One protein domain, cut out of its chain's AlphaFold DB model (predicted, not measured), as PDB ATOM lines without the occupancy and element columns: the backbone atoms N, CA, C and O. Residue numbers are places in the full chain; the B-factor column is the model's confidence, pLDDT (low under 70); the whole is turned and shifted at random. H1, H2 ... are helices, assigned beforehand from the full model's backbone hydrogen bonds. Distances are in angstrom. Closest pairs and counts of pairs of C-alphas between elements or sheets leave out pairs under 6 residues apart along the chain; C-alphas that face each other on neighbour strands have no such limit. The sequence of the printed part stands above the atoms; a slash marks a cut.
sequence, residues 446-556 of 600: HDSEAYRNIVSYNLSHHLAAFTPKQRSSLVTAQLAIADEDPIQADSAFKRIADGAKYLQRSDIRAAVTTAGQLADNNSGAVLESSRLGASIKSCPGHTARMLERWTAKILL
ATOM      1  N   HIS A 446     -29.444 -36.136  53.499       87.50
ATOM      2  CA  HIS A 446     -28.554 -36.425  52.374       87.50
ATOM      3  C   HIS A 446     -27.076 -36.121  52.689       87.50
ATOM      4  O   HIS A 446     -26.177 -36.723  52.088       87.50
ATOM      5  N   ASP A 447     -26.809 -35.253  53.671       84.94
ATOM      6  CA  ASP A 447     -25.456 -35.005  54.175       84.94
ATOM      7  C   ASP A 447     -24.966 -36.089  55.151       84.94
ATOM      8  O   ASP A 447     -23.756 -36.208  55.368       84.94
ATOM      9  N   SER A 448     -25.858 -36.943  55.669       88.56
ATOM     10  CA  SER A 448     -25.483 -38.036  56.573       88.56
ATOM     11  C   SER A 448     -24.583 -39.081  55.902       88.56
ATOM     12  O   SER A 448     -24.776 -39.488  54.748       88.56
ATOM     13  N   GLU A 449     -23.610 -39.596  56.661       89.50
ATOM     14  CA  GLU A 449     -22.785 -40.716  56.201       89.50
ATOM     15  C   GLU A 449     -23.649 -41.964  55.956       89.50
ATOM     16  O   GLU A 449     -23.433 -42.684  54.981       89.50
ATOM     17  N   ALA A 450     -24.684 -42.177  56.779       90.31
ATOM     18  CA  ALA A 450     -25.617 -43.290  56.653       90.31
ATOM     19  C   ALA A 450     -26.351 -43.297  55.307       90.31
ATOM     20  O   ALA A 450     -26.324 -44.319  54.619       90.31
ATOM     21  N   TYR A 451     -26.918 -42.170  54.862       92.06
ATOM     22  CA  TYR A 451     -27.536 -42.068  53.535       92.06
ATOM     23  C   TYR A 451     -26.543 -42.420  52.416       92.06
ATOM     24  O   TYR A 451     -26.818 -43.273  51.563       92.06
ATOM     25  N   ARG A 452     -25.348 -41.817  52.452       91.88
ATOM     26  CA  ARG A 452     -24.300 -41.998  51.432       91.88
ATOM     27  C   ARG A 452     -23.806 -43.450  51.371       91.88
ATOM     28  O   ARG A 452     -23.648 -44.010  50.278       91.88
ATOM     29  N   ASN A 453     -23.637 -44.085  52.530       92.88
ATOM     30  CA  ASN A 453     -23.279 -45.492  52.686       92.88
ATOM     31  C   ASN A 453     -24.380 -46.438  52.179       92.88
ATOM     32  O   ASN A 453     -24.089 -47.378  51.433       92.88
ATOM     33  N   ILE A 454     -25.638 -46.181  52.543       94.88
ATOM     34  CA  ILE A 454     -26.795 -47.006  52.178       94.88
ATOM     35  C   ILE A 454     -27.055 -46.958  50.667       94.88
ATOM     36  O   ILE A 454     -27.196 -48.009  50.036       94.88
ATOM     37  N   VAL A 455     -27.056 -45.773  50.047       94.69
ATOM     38  CA  VAL A 455     -27.215 -45.628  48.587       94.69
ATOM     39  C   VAL A 455     -26.083 -46.349  47.841       94.69
ATOM     40  O   VAL A 455     -26.344 -47.119  46.910       94.69
ATOM     41  N   SER A 456     -24.838 -46.181  48.301       93.00
ATOM     42  CA  SER A 456     -23.659 -46.838  47.720       93.00
ATOM     43  C   SER A 456     -23.729 -48.369  47.805       93.00
ATOM     44  O   SER A 456     -23.402 -49.062  46.835       93.00
ATOM     45  N   TYR A 457     -24.181 -48.919  48.935       94.69
ATOM     46  CA  TYR A 457     -24.320 -50.364  49.128       94.69
ATOM     47  C   TYR A 457     -25.440 -50.950  48.257       94.69
ATOM     48  O   TYR A 457     -25.231 -51.932  47.541       94.69
ATOM     49  N   ASN A 458     -26.602 -50.290  48.217       95.31
ATOM     50  CA  ASN A 458     -27.733 -50.684  47.374       95.31
ATOM     51  C   ASN A 458     -27.374 -50.760  45.885       95.31
ATOM     52  O   ASN A 458     -27.775 -51.706  45.201       95.31
ATOM     53  N   LEU A 459     -26.598 -49.795  45.379       93.00
ATOM     54  CA  LEU A 459     -26.122 -49.829  43.995       93.00
ATOM     55  C   LEU A 459     -25.108 -50.946  43.733       93.00
ATOM     56  O   LEU A 459     -25.128 -51.538  42.654       93.00
ATOM     57  N   SER A 460     -24.259 -51.251  44.713       90.56
ATOM     58  CA  SER A 460     -23.210 -52.269  44.592       90.56
ATOM     59  C   SER A 460     -23.764 -53.701  44.655       90.56
ATOM     60  O   SER A 460     -23.300 -54.567  43.914       90.56
ATOM     61  N   HIS A 461     -24.778 -53.949  45.495       91.62
ATOM     62  CA  HIS A 461     -25.233 -55.307  45.831       91.62
ATOM     63  C   HIS A 461     -26.699 -55.603  45.465       91.62
ATOM     64  O   HIS A 461     -26.997 -56.708  45.009       91.62
ATOM     65  N   HIS A 462     -27.619 -54.637  45.583       92.88
ATOM     66  CA  HIS A 462     -29.067 -54.915  45.571       92.88
ATOM     67  C   HIS A 462     -29.854 -54.404  44.355       92.88
ATOM     68  O   HIS A 462     -31.050 -54.679  44.251       92.88
ATOM     69  N   LEU A 463     -29.214 -53.766  43.364       91.50
ATOM     70  CA  LEU A 463     -29.880 -53.299  42.130       91.50
ATOM     71  C   LEU A 463     -30.811 -54.334  41.475       91.50
ATOM     72  O   LEU A 463     -31.836 -53.955  40.913       91.50
ATOM     73  N   ALA A 464     -30.479 -55.626  41.534       90.50
ATOM     74  CA  ALA A 464     -31.311 -56.687  40.973       90.50
ATOM     75  C   ALA A 464     -32.706 -56.780  41.630       90.50
ATOM     76  O   ALA A 464     -33.687 -56.958  40.904       90.50
ATOM     77  N   ALA A 465     -32.795 -56.607  42.953       90.19
ATOM     78  CA  ALA A 465     -34.019 -56.768  43.746       90.19
ATOM     79  C   ALA A 465     -35.040 -55.635  43.532       90.19
ATOM     80  O   ALA A 465     -36.242 -55.843  43.674       90.19
ATOM     81  N   PHE A 466     -34.577 -54.443  43.149       92.81
ATOM     82  CA  PHE A 466     -35.425 -53.266  42.967       92.81
ATOM     83  C   PHE A 466     -36.184 -53.236  41.635       92.81
ATOM     84  O   PHE A 466     -35.680 -53.668  40.593       92.81
ATOM     85  N   THR A 467     -37.367 -52.615  41.632       92.06
ATOM     86  CA  THR A 467     -38.100 -52.273  40.403       92.06
ATOM     87  C   THR A 467     -37.371 -51.184  39.595       92.06
ATOM     88  O   THR A 467     -36.591 -50.407  40.152       92.06
ATOM     89  N   PRO A 468     -37.644 -51.031  38.284       91.00
ATOM     90  CA  PRO A 468     -36.969 -50.022  37.468       91.00
ATOM     91  C   PRO A 468     -37.127 -48.572  37.957       91.00
ATOM     92  O   PRO A 468     -36.214 -47.787  37.737       91.00
ATOM     93  N   LYS A 469     -38.237 -48.207  38.621       92.06
ATOM     94  CA  LYS A 469     -38.434 -46.861  39.206       92.06
ATOM     95  C   LYS A 469     -37.509 -46.638  40.410       92.06
ATOM     96  O   LYS A 469     -36.886 -45.586  40.520       92.06
ATOM     97  N   GLN A 470     -37.408 -47.639  41.285       92.62
ATOM     98  CA  GLN A 470     -36.540 -47.620  42.467       92.62
ATOM     99  C   GLN A 470     -35.056 -47.548  42.061       92.62
ATOM    100  O   GLN A 470     -34.322 -46.715  42.585       92.62
ATOM    101  N   ARG A 471     -34.637 -48.319  41.043       94.06
ATOM    102  CA  ARG A 471     -33.277 -48.239  40.465       94.06
ATOM    103  C   ARG A 471     -32.936 -46.838  39.961       94.06
ATOM    104  O   ARG A 471     -31.879 -46.322  40.310       94.06
ATOM    105  N   SER A 472     -33.826 -46.211  39.184       93.38
ATOM    106  CA  SER A 472     -33.619 -44.839  38.709       93.38
ATOM    107  C   SER A 472     -33.449 -43.853  39.871       93.38
ATOM    108  O   SER A 472     -32.579 -42.995  39.800       93.38
ATOM    109  N   SER A 473     -34.211 -44.002  40.965       93.50
ATOM    110  CA  SER A 473     -34.055 -43.149  42.153       93.50
ATOM    111  C   SER A 473     -32.693 -43.310  42.832       93.50
ATOM    112  O   SER A 473     -32.093 -42.308  43.203       93.50
ATOM    113  N   LEU A 474     -32.202 -44.544  42.983       94.56
ATOM    114  CA  LEU A 474     -30.891 -44.817  43.583       94.56
ATOM    115  C   LEU A 474     -29.741 -44.287  42.714       94.56
ATOM    116  O   LEU A 474     -28.760 -43.771  43.242       94.56
ATOM    117  N   VAL A 475     -29.872 -44.355  41.384       94.88
ATOM    118  CA  VAL A 475     -28.898 -43.735  40.470       94.88
ATOM    119  C   VAL A 475     -28.936 -42.210  40.574       94.88
ATOM    120  O   VAL A 475     -27.876 -41.601  40.648       94.88
ATOM    121  N   THR A 476     -30.115 -41.580  40.639       94.50
ATOM    122  CA  THR A 476     -30.220 -40.124  40.848       94.50
ATOM    123  C   THR A 476     -29.576 -39.692  42.169       94.50
ATOM    124  O   THR A 476     -28.791 -38.750  42.160       94.50
ATOM    125  N   ALA A 477     -29.834 -40.408  43.269       92.56
ATOM    126  CA  ALA A 477     -29.207 -40.153  44.568       92.56
ATOM    127  C   ALA A 477     -27.672 -40.238  44.497       92.56
ATOM    128  O   ALA A 477     -26.967 -39.315  44.893       92.56
ATOM    129  N   GLN A 478     -27.135 -41.311  43.911       93.69
ATOM    130  CA  GLN A 478     -25.688 -41.492  43.777       93.69
ATOM    131  C   GLN A 478     -25.027 -40.454  42.856       93.69
ATOM    132  O   GLN A 478     -23.862 -40.122  43.073       93.69
ATOM    133  N   LEU A 479     -25.741 -39.955  41.840       92.19
ATOM    134  CA  LEU A 479     -25.258 -38.886  40.963       92.19
ATOM    135  C   LEU A 479     -25.282 -37.506  41.639       92.19
ATOM    136  O   LEU A 479     -24.419 -36.699  41.313       92.19
ATOM    137  N   ALA A 480     -26.199 -37.251  42.581       90.94
ATOM    138  CA  ALA A 480     -26.166 -36.049  43.421       90.94
ATOM    139  C   ALA A 480     -24.949 -36.074  44.362       90.94
ATOM    140  O   ALA A 480     -24.113 -35.178  44.295       90.94
ATOM    141  N   ILE A 481     -24.754 -37.183  45.093       88.06
ATOM    142  CA  ILE A 481     -23.575 -37.408  45.954       88.06
ATOM    143  C   ILE A 481     -22.257 -37.224  45.172       88.06
ATOM    144  O   ILE A 481     -21.270 -36.748  45.722       88.06
ATOM    145  N   ALA A 482     -22.224 -37.588  43.885       87.44
ATOM    146  CA  ALA A 482     -21.047 -37.431  43.027       87.44
ATOM    147  C   ALA A 482     -20.791 -35.990  42.536       87.44
ATOM    148  O   ALA A 482     -19.662 -35.698  42.148       87.44
ATOM    149  N   ASP A 483     -21.812 -35.127  42.507       85.31
ATOM    150  CA  ASP A 483     -21.704 -33.697  42.158       85.31
ATOM    151  C   ASP A 483     -21.358 -32.857  43.408       85.31
ATOM    152  O   ASP A 483     -20.580 -31.909  43.327       85.31
ATOM    153  N   GLU A 484     -21.871 -33.269  44.574       86.12
ATOM    154  CA  GLU A 484     -21.593 -32.701  45.904       86.12
ATOM    155  C   GLU A 484     -20.194 -33.070  46.435       86.12
ATOM    156  O   GLU A 484     -19.494 -32.210  46.972       86.12
ATOM    157  N   ASP A 485     -19.753 -34.320  46.242       84.12
ATOM    158  CA  ASP A 485     -18.386 -34.783  46.519       84.12
ATOM    159  C   ASP A 485     -17.700 -35.322  45.241       84.12
ATOM    160  O   ASP A 485     -17.692 -36.531  44.966       84.12
ATOM    161  N   PRO A 486     -17.035 -34.440  44.467       79.25
ATOM    162  CA  PRO A 486     -16.276 -34.835  43.284       79.25
ATOM    163  C   PRO A 486     -15.040 -35.713  43.557       79.25
ATOM    164  O   PRO A 486     -14.451 -36.233  42.606       79.25
ATOM    165  N   ILE A 487     -14.623 -35.918  44.817       80.31
ATOM    166  CA  ILE A 487     -13.593 -36.916  45.151       80.31
ATOM    167  C   ILE A 487     -14.203 -38.316  45.009       80.31
ATOM    168  O   ILE A 487     -13.584 -39.192  44.396       80.31
ATOM    169  N   GLN A 488     -15.440 -38.505  45.479       81.31
ATOM    170  CA  GLN A 488     -16.188 -39.764  45.386       81.31
ATOM    171  C   GLN A 488     -16.754 -40.073  43.992       81.31
ATOM    172  O   GLN A 488     -17.206 -41.198  43.763       81.31
ATOM    173  N   ALA A 489     -16.700 -39.132  43.045       82.81
ATOM    174  CA  ALA A 489     -17.265 -39.298  41.706       82.81
ATOM    175  C   ALA A 489     -16.806 -40.591  40.992       82.81
ATOM    176  O   ALA A 489     -17.645 -41.343  40.497       82.81
ATOM    177  N   ASP A 490     -15.513 -40.933  41.006       80.31
ATOM    178  CA  ASP A 490     -15.004 -42.197  40.446       80.31
ATOM    179  C   ASP A 490     -15.642 -43.445  41.079       80.31
ATOM    180  O   ASP A 490     -15.998 -44.387  40.364       80.31
ATOM    181  N   SER A 491     -15.839 -43.450  42.404       84.94
ATOM    182  CA  SER A 491     -16.435 -44.585  43.121       84.94
ATOM    183  C   SER A 491     -17.932 -44.705  42.807       84.94
ATOM    184  O   SER A 491     -18.420 -45.792  42.485       84.94
ATOM    185  N   ALA A 492     -18.644 -43.575  42.791       89.75
ATOM    186  CA  ALA A 492     -20.046 -43.464  42.404       89.75
ATOM    187  C   ALA A 492     -20.295 -43.946  40.963       89.75
ATOM    188  O   ALA A 492     -21.142 -44.813  40.720       89.75
ATOM    189  N   PHE A 493     -19.515 -43.444  40.002       85.12
ATOM    190  CA  PHE A 493     -19.633 -43.818  38.595       85.12
ATOM    191  C   PHE A 493     -19.238 -45.280  38.341       85.12
ATOM    192  O   PHE A 493     -19.898 -45.941  37.534       85.12
ATOM    193  N   LYS A 494     -18.243 -45.829  39.056       86.31
ATOM    194  CA  LYS A 494     -17.915 -47.264  39.004       86.31
ATOM    195  C   LYS A 494     -19.116 -48.131  39.413       86.31
ATOM    196  O   LYS A 494     -19.509 -49.010  38.646       86.31
ATOM    197  N   ARG A 495     -19.756 -47.847  40.559       89.56
ATOM    198  CA  ARG A 495     -20.938 -48.601  41.047       89.56
ATOM    199  C   ARG A 495     -22.077 -48.603  40.024       89.56
ATOM    200  O   ARG A 495     -22.617 -49.658  39.688       89.56
ATOM    201  N   ILE A 496     -22.404 -47.436  39.463       91.12
ATOM    202  CA  ILE A 496     -23.443 -47.299  38.426       91.12
ATOM    203  C   ILE A 496     -23.052 -48.081  37.151       91.12
ATOM    204  O   ILE A 496     -23.910 -48.708  36.522       91.12
ATOM    205  N   ALA A 497     -21.765 -48.121  36.787       83.31
ATOM    206  CA  ALA A 497     -21.258 -48.904  35.659       83.31
ATOM    207  C   ALA A 497     -21.337 -50.421  35.877       83.31
ATOM    208  O   ALA A 497     -21.674 -51.150  34.940       83.31
ATOM    209  N   ASP A 498     -21.047 -50.924  37.077       85.50
ATOM    210  CA  ASP A 498     -21.201 -52.345  37.431       85.50
ATOM    211  C   ASP A 498     -22.694 -52.752  37.469       85.50
ATOM    212  O   ASP A 498     -23.078 -53.836  37.008       85.50
ATOM    213  N   GLY A 499     -23.561 -51.821  37.877       85.56
ATOM    214  CA  GLY A 499     -25.019 -51.945  37.850       85.56
ATOM    215  C   GLY A 499     -25.701 -51.843  36.476       85.56
ATOM    216  O   GLY A 499     -26.851 -52.270  36.332       85.56
ATOM    217  N   ALA A 500     -25.027 -51.314  35.447       82.56
ATOM    218  CA  ALA A 500     -25.656 -50.788  34.224       82.56
ATOM    219  C   ALA A 500     -26.573 -51.760  33.451       82.56
ATOM    220  O   ALA A 500     -27.549 -51.341  32.827       82.56
ATOM    221  N   LYS A 501     -26.334 -53.074  33.557       82.25
ATOM    222  CA  LYS A 501     -27.187 -54.149  33.003       82.25
ATOM    223  C   LYS A 501     -28.635 -54.162  33.537       82.25
ATOM    224  O   LYS A 501     -29.484 -54.852  32.967       82.25
ATOM    225  N   TYR A 502     -28.918 -53.436  34.621       86.94
ATOM    226  CA  TYR A 502     -30.234 -53.333  35.261       86.94
ATOM    227  C   TYR A 502     -30.960 -51.998  35.018       86.94
ATOM    228  O   TYR A 502     -32.132 -51.888  35.394       86.94
ATOM    229  N   LEU A 503     -30.287 -51.015  34.409       85.06
ATOM    230  CA  LEU A 503     -30.716 -49.614  34.355       85.06
ATOM    231  C   LEU A 503     -31.566 -49.262  33.123       85.06
ATOM    232  O   LEU A 503     -31.546 -49.934  32.087       85.06
ATOM    233  N   GLN A 504     -32.313 -48.166  33.230       83.12
ATOM    234  CA  GLN A 504     -33.047 -47.554  32.127       83.12
ATOM    235  C   GLN A 504     -32.182 -46.569  31.329       83.12
ATOM    236  O   GLN A 504     -31.168 -46.049  31.789       83.12
ATOM    237  N   ARG A 505     -32.641 -46.235  30.114       75.19
ATOM    238  CA  ARG A 505     -32.003 -45.227  29.250       75.19
ATOM    239  C   ARG A 505     -31.956 -43.827  29.885       75.19
ATOM    240  O   ARG A 505     -31.072 -43.048  29.542       75.19
ATOM    241  N   SER A 506     -32.914 -43.495  30.752       78.81
ATOM    242  CA  SER A 506     -32.916 -42.268  31.561       78.81
ATOM    243  C   SER A 506     -31.667 -42.175  32.426       78.81
ATOM    244  O   SER A 506     -30.984 -41.161  32.399       78.81
ATOM    245  N   ASP A 507     -31.350 -43.264  33.116       83.75
ATOM    246  CA  ASP A 507     -30.331 -43.339  34.160       83.75
ATOM    247  C   ASP A 507     -28.933 -43.232  33.530       83.75
ATOM    248  O   ASP A 507     -28.118 -42.407  33.936       83.75
ATOM    249  N   ILE A 508     -28.710 -43.966  32.430       76.12
ATOM    250  CA  ILE A 508     -27.502 -43.851  31.595       76.12
ATOM    251  C   ILE A 508     -27.338 -42.415  31.064       76.12
ATOM    252  O   ILE A 508     -26.232 -41.883  31.037       76.12
ATOM    253  N   ARG A 509     -28.432 -41.754  30.654       70.75
ATOM    254  CA  ARG A 509     -28.386 -40.369  30.157       70.75
ATOM    255  C   ARG A 509     -28.114 -39.358  31.272       70.75
ATOM    256  O   ARG A 509     -27.427 -38.376  31.010       70.75
ATOM    257  N   ALA A 510     -28.635 -39.579  32.476       79.31
ATOM    258  CA  ALA A 510     -28.329 -38.756  33.639       79.31
ATOM    259  C   ALA A 510     -26.828 -38.835  33.946       79.31
ATOM    260  O   ALA A 510     -26.166 -37.805  33.919       79.31
ATOM    261  N   ALA A 511     -26.266 -40.044  34.051       80.75
ATOM    262  CA  ALA A 511     -24.834 -40.242  34.282       80.75
ATOM    263  C   ALA A 511     -23.947 -39.579  33.207       80.75
ATOM    264  O   ALA A 511     -23.011 -38.865  33.552       80.75
ATOM    265  N   VAL A 512     -24.277 -39.714  31.911       69.44
ATOM    266  CA  VAL A 512     -23.579 -38.990  30.820       69.44
ATOM    267  C   VAL A 512     -23.618 -37.470  31.016       69.44
ATOM    268  O   VAL A 512     -22.652 -36.782  30.690       69.44
ATOM    269  N   THR A 513     -24.730 -36.942  31.531       73.69
ATOM    270  CA  THR A 513     -24.929 -35.500  31.728       73.69
ATOM    271  C   THR A 513     -24.116 -35.012  32.929       73.69
ATOM    272  O   THR A 513     -23.311 -34.096  32.770       73.69
ATOM    273  N   THR A 514     -24.219 -35.695  34.073       79.81
ATOM    274  CA  THR A 514     -23.447 -35.412  35.294       79.81
ATOM    275  C   THR A 514     -21.938 -35.544  35.062       79.81
ATOM    276  O   THR A 514     -21.189 -34.675  35.489       79.81
ATOM    277  N   ALA A 515     -21.464 -36.549  34.312       70.75
ATOM    278  CA  ALA A 515     -20.040 -36.663  33.958       70.75
ATOM    279  C   ALA A 515     -19.538 -35.473  33.121       70.75
ATOM    280  O   ALA A 515     -18.394 -35.045  33.280       70.75
ATOM    281  N   GLY A 516     -20.385 -34.935  32.237       62.75
ATOM    282  CA  GLY A 516     -20.092 -33.712  31.489       62.75
ATOM    283  C   GLY A 516     -20.047 -32.482  32.396       62.75
ATOM    284  O   GLY A 516     -19.085 -31.723  32.334       62.75
ATOM    285  N   GLN A 517     -21.039 -32.323  33.277       73.00
ATOM    286  CA  GLN A 517     -21.106 -31.220  34.243       73.00
ATOM    287  C   GLN A 517     -19.907 -31.227  35.197       73.00
ATOM    288  O   GLN A 517     -19.247 -30.204  35.333       73.00
ATOM    289  N   LEU A 518     -19.552 -32.379  35.772       72.12
ATOM    290  CA  LEU A 518     -18.377 -32.539  36.629       72.12
ATOM    291  C   LEU A 518     -17.076 -32.131  35.927       72.12
ATOM    292  O   LEU A 518     -16.253 -31.438  36.528       72.12
ATOM    293  N   ALA A 519     -16.896 -32.527  34.663       64.19
ATOM    294  CA  ALA A 519     -15.717 -32.182  33.871       64.19
ATOM    295  C   ALA A 519     -15.673 -30.691  33.479       64.19
ATOM    296  O   ALA A 519     -14.608 -30.077  33.561       64.19
ATOM    297  N   ASP A 520     -16.811 -30.106  33.087       62.78
ATOM    298  CA  ASP A 520     -16.930 -28.682  32.747       62.78
ATOM    299  C   ASP A 520     -16.694 -27.810  34.013       62.78
ATOM    300  O   ASP A 520     -15.847 -26.909  33.997       62.78
ATOM    301  N   ASN A 521     -17.356 -28.132  35.137       67.94
ATOM    302  CA  ASN A 521     -17.276 -27.422  36.425       67.94
ATOM    303  C   ASN A 521     -15.865 -27.446  37.039       67.94
ATOM    304  O   ASN A 521     -15.383 -26.429  37.532       67.94
ATOM    305  N   ASN A 522     -15.183 -28.595  36.998       64.12
ATOM    306  CA  ASN A 522     -13.870 -28.784  37.628       64.12
ATOM    307  C   ASN A 522     -12.693 -28.611  36.654       64.12
ATOM    308  O   ASN A 522     -11.564 -28.992  36.967       64.12
ATOM    309  N   SER A 523     -12.932 -28.017  35.483       57.25
ATOM    310  CA  SER A 523     -11.949 -27.825  34.405       57.25
ATOM    311  C   SER A 523     -10.627 -27.159  34.838       57.25
ATOM    312  O   SER A 523      -9.593 -27.417  34.224       57.25
ATOM    313  N   GLY A 524     -10.622 -26.381  35.930       49.38
ATOM    314  CA  GLY A 524      -9.404 -25.893  36.591       49.38
ATOM    315  C   GLY A 524      -8.620 -26.985  37.339       49.38
ATOM    316  O   GLY A 524      -7.458 -27.235  37.022       49.38
ATOM    317  N   ALA A 525      -9.253 -27.688  38.288       48.75
ATOM    318  CA  ALA A 525      -8.626 -28.770  39.068       48.75
ATOM    319  C   ALA A 525      -8.205 -29.973  38.198       48.75
ATOM    320  O   ALA A 525      -7.247 -30.681  38.503       48.75
ATOM    321  N   VAL A 526      -8.879 -30.163  37.061       48.56
ATOM    322  CA  VAL A 526      -8.547 -31.116  35.989       48.56
ATOM    323  C   VAL A 526      -7.135 -30.903  35.406       48.56
ATOM    324  O   VAL A 526      -6.574 -31.841  34.828       48.56
ATOM    325  N   LEU A 527      -6.520 -29.726  35.564       44.72
ATOM    326  CA  LEU A 527      -5.142 -29.463  35.125       44.72
ATOM    327  C   LEU A 527      -4.093 -30.028  36.098       44.72
ATOM    328  O   LEU A 527      -3.102 -30.611  35.654       44.72
ATOM    329  N   GLU A 528      -4.318 -29.923  37.407       47.53
ATOM    330  CA  GLU A 528      -3.364 -30.347  38.441       47.53
ATOM    331  C   GLU A 528      -3.205 -31.872  38.509       47.53
ATOM    332  O   GLU A 528      -4.084 -32.628  38.090       47.53
ATOM    333  N   SER A 529      -2.081 -32.358  39.040       50.66
ATOM    334  CA  SER A 529      -1.772 -33.787  39.235       50.66
ATOM    335  C   SER A 529      -2.468 -34.422  40.453       50.66
ATOM    336  O   SER A 529      -2.054 -35.476  40.921       50.66
ATOM    337  N   SER A 530      -3.538 -33.810  40.967       57.00
ATOM    338  CA  SER A 530      -4.242 -34.253  42.175       57.00
ATOM    339  C   SER A 530      -5.086 -35.524  41.969       57.00
ATOM    340  O   SER A 530      -5.569 -35.806  40.866       57.00
ATOM    341  N   ARG A 531      -5.339 -36.260  43.067       62.56
ATOM    342  CA  ARG A 531      -6.270 -37.411  43.102       62.56
ATOM    343  C   ARG A 531      -7.683 -37.022  42.629       62.56
ATOM    344  O   ARG A 531      -8.301 -37.769  41.876       62.56
ATOM    345  N   LEU A 532      -8.140 -35.815  42.975       65.94
ATOM    346  CA  LEU A 532      -9.377 -35.198  42.473       65.94
ATOM    347  C   LEU A 532      -9.385 -35.095  40.936       65.94
ATOM    348  O   LEU A 532     -10.304 -35.580  40.277       65.94
ATOM    349  N   GLY A 533      -8.316 -34.543  40.350       61.28
ATOM    350  CA  GLY A 533      -8.156 -34.429  38.897       61.28
ATOM    351  C   GLY A 533      -8.056 -35.776  38.161       61.28
ATOM    352  O   GLY A 533      -8.241 -35.809  36.945       61.28
ATOM    353  N   ALA A 534      -7.783 -36.881  38.865       62.25
ATOM    354  CA  ALA A 534      -7.903 -38.241  38.335       62.25
ATOM    355  C   ALA A 534      -9.342 -38.786  38.455       62.25
ATOM    356  O   ALA A 534      -9.870 -39.286  37.463       62.25
ATOM    357  N   SER A 535      -9.992 -38.619  39.616       66.50
ATOM    358  CA  SER A 535     -11.370 -39.081  39.889       66.50
ATOM    359  C   SER A 535     -12.387 -38.535  38.874       66.50
ATOM    360  O   SER A 535     -13.202 -39.263  38.308       66.50
ATOM    361  N   ILE A 536     -12.271 -37.252  38.531       66.81
ATOM    362  CA  ILE A 536     -13.166 -36.612  37.555       66.81
ATOM    363  C   ILE A 536     -12.871 -37.087  36.118       66.81
ATOM    364  O   ILE A 536     -13.789 -37.244  35.311       66.81
ATOM    365  N   LYS A 537     -11.606 -37.392  35.786       62.62
ATOM    366  CA  LYS A 537     -11.206 -37.877  34.448       62.62
ATOM    367  C   LYS A 537     -11.601 -39.327  34.167       62.62
ATOM    368  O   LYS A 537     -11.707 -39.687  32.994       62.62
ATOM    369  N   SER A 538     -11.833 -40.155  35.185       64.69
ATOM    370  CA  SER A 538     -12.314 -41.531  35.000       64.69
ATOM    371  C   SER A 538     -13.837 -41.624  34.840       64.69
ATOM    372  O   SER A 538     -14.316 -42.590  34.246       64.69
ATOM    373  N   CYS A 539     -14.611 -40.624  35.277       69.00
ATOM    374  CA  CYS A 539     -16.077 -40.623  35.173       69.00
ATOM    375  C   CYS A 539     -16.608 -40.793  33.728       69.00
ATOM    376  O   CYS A 539     -17.494 -41.633  33.519       69.00
ATOM    377  N   PRO A 540     -16.055 -40.127  32.688       65.12
ATOM    378  CA  PRO A 540     -16.378 -40.430  31.288       65.12
ATOM    379  C   PRO A 540     -16.008 -41.865  30.866       65.12
ATOM    380  O   PRO A 540     -16.737 -42.488  30.094       65.12
ATOM    381  N   GLY A 541     -14.914 -42.414  31.403       60.00
ATOM    382  CA  GLY A 541     -14.484 -43.798  31.176       60.00
ATOM    383  C   GLY A 541     -15.453 -44.822  31.775       60.00
ATOM    384  O   GLY A 541     -15.851 -45.761  31.091       60.00
ATOM    385  N   HIS A 542     -15.920 -44.619  33.009       70.75
ATOM    386  CA  HIS A 542     -16.982 -45.435  33.621       70.75
ATOM    387  C   HIS A 542     -18.307 -45.317  32.868       70.75
ATOM    388  O   HIS A 542     -18.974 -46.320  32.624       70.75
ATOM    389  N   THR A 543     -18.648 -44.107  32.422       66.00
ATOM    390  CA  THR A 543     -19.825 -43.838  31.580       66.00
ATOM    391  C   THR A 543     -19.779 -44.622  30.259       66.00
ATOM    392  O   THR A 543     -20.813 -45.094  29.783       66.00
ATOM    393  N   ALA A 544     -18.588 -44.855  29.694       60.97
ATOM    394  CA  ALA A 544     -18.419 -45.754  28.552       60.97
ATOM    395  C   ALA A 544     -18.835 -47.195  28.889       60.97
ATOM    396  O   ALA A 544     -19.619 -47.797  28.155       60.97
ATOM    397  N   ARG A 545     -18.378 -47.724  30.035       64.62
ATOM    398  CA  ARG A 545     -18.709 -49.087  30.493       64.62
ATOM    399  C   ARG A 545     -20.185 -49.226  30.863       64.62
ATOM    400  O   ARG A 545     -20.765 -50.292  30.667       64.62
ATOM    401  N   MET A 546     -20.821 -48.154  31.355       71.94
ATOM    402  CA  MET A 546     -22.277 -48.109  31.530       71.94
ATOM    403  C   MET A 546     -22.982 -48.367  30.198       71.94
ATOM    404  O   MET A 546     -23.812 -49.270  30.099       71.94
ATOM    405  N   LEU A 547     -22.633 -47.591  29.166       64.06
ATOM    406  CA  LEU A 547     -23.245 -47.692  27.845       64.06
ATOM    407  C   LEU A 547     -22.947 -49.044  27.181       64.06
ATOM    408  O   LEU A 547     -23.858 -49.641  26.611       64.06
ATOM    409  N   GLU A 548     -21.728 -49.565  27.313       62.09
ATOM    410  CA  GLU A 548     -21.336 -50.919  26.905       62.09
ATOM    411  C   GLU A 548     -22.223 -51.992  27.542       62.09
ATOM    412  O   GLU A 548     -22.967 -52.691  26.856       62.09
ATOM    413  N   ARG A 549     -22.194 -52.112  28.873       70.25
ATOM    414  CA  ARG A 549     -22.882 -53.184  29.607       70.25
ATOM    415  C   ARG A 549     -24.403 -53.090  29.443       70.25
ATOM    416  O   ARG A 549     -25.087 -54.114  29.418       70.25
ATOM    417  N   TRP A 550     -24.931 -51.878  29.265       70.44
ATOM    418  CA  TRP A 550     -26.332 -51.621  28.934       70.44
ATOM    419  C   TRP A 550     -26.687 -52.026  27.491       70.44
ATOM    420  O   TRP A 550     -27.650 -52.769  27.284       70.44
ATOM    421  N   THR A 551     -25.902 -51.607  26.489       57.97
ATOM    422  CA  THR A 551     -26.140 -51.974  25.078       57.97
ATOM    423  C   THR A 551     -25.952 -53.467  24.840       57.97
ATOM    424  O   THR A 551     -26.848 -54.091  24.272       57.97
ATOM    425  N   ALA A 552     -24.887 -54.076  25.364       60.62
ATOM    426  CA  ALA A 552     -24.675 -55.520  25.343       60.62
ATOM    427  C   ALA A 552     -25.877 -56.268  25.942       60.62
ATOM    428  O   ALA A 552     -26.388 -57.208  25.333       60.62
ATOM    429  N   LYS A 553     -26.430 -55.810  27.077       63.69
ATOM    430  CA  LYS A 553     -27.618 -56.437  27.682       63.69
ATOM    431  C   LYS A 553     -28.897 -56.282  26.848       63.69
ATOM    432  O   LYS A 553     -29.800 -57.108  26.988       63.69
ATOM    433  N   ILE A 554     -28.992 -55.265  25.991       56.59
ATOM    434  CA  ILE A 554     -30.107 -55.074  25.048       56.59
ATOM    435  C   ILE A 554     -29.926 -55.933  23.790       56.59
ATOM    436  O   ILE A 554     -30.890 -56.567  23.354       56.59
ATOM    437  N   LEU A 555     -28.712 -55.996  23.239       49.09
ATOM    438  CA  LEU A 555     -28.371 -56.779  22.046       49.09
ATOM    439  C   LEU A 555     -28.467 -58.289  22.323       49.09
ATOM    440  O   LEU A 555     -29.170 -59.002  21.610       49.09
ATOM    441  N   LEU A 556     -27.907 -58.757  23.444       51.38
ATOM    442  CA  LEU A 556     -28.016 -60.145  23.929       51.38
ATOM    443  C   LEU A 556     -29.432 -60.517  24.430       51.38
ATOM    444  O   LEU A 556     -29.667 -61.644  24.861       51.38
TER     445      LEU A 556
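This is residues 446 to 556 of the 600 residues of an uncharacterized protein of Agrobacterium vitis (UniProt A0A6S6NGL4). This flat up-and-down bundle, each helix running against the one before it, has two layers: H1, H3 and H5 in one, H2 and H4 side by side in the other, with H1 slanting away at one edge. The printed part has 111 residues with five named helices, H1 to H5, and no named strand: all helix. It is compact, radius of gyration of the C-alphas 13.5 A, spanning 40 by 34 by 18 A.

Begin at H1, residues 449 to 462, which forms a hairpin with H2, residues 468 to 484; their closest C-alphas, of Val 455 and Leu 474, are 6.3 A apart. H3, residues 489 to 502, touches H5, residues 531 to 555, with C-alphas 497 and 546 closest at 4.3 A. H2 touches H4, residues 505 to 521, with C-alphas 472 and 507 closest at 5.8 A. Every O i to N i+4 pair is within hydrogen-bond range in H1, H2 and H4; 8 of 10 are in H3, 17 of 21 in H5.

Find C-alpha 449 at (-22.785, -40.716, 56.201), where H1 begins. H5 runs 36.2 A to C-alpha 555 at (-28.371, -56.779, 22.046), with a kink of 27 degrees near residue 538.

The printed part has no cut. Mean pLDDT of the printed part is 77.6; residues 519 to 541 are among those under 70.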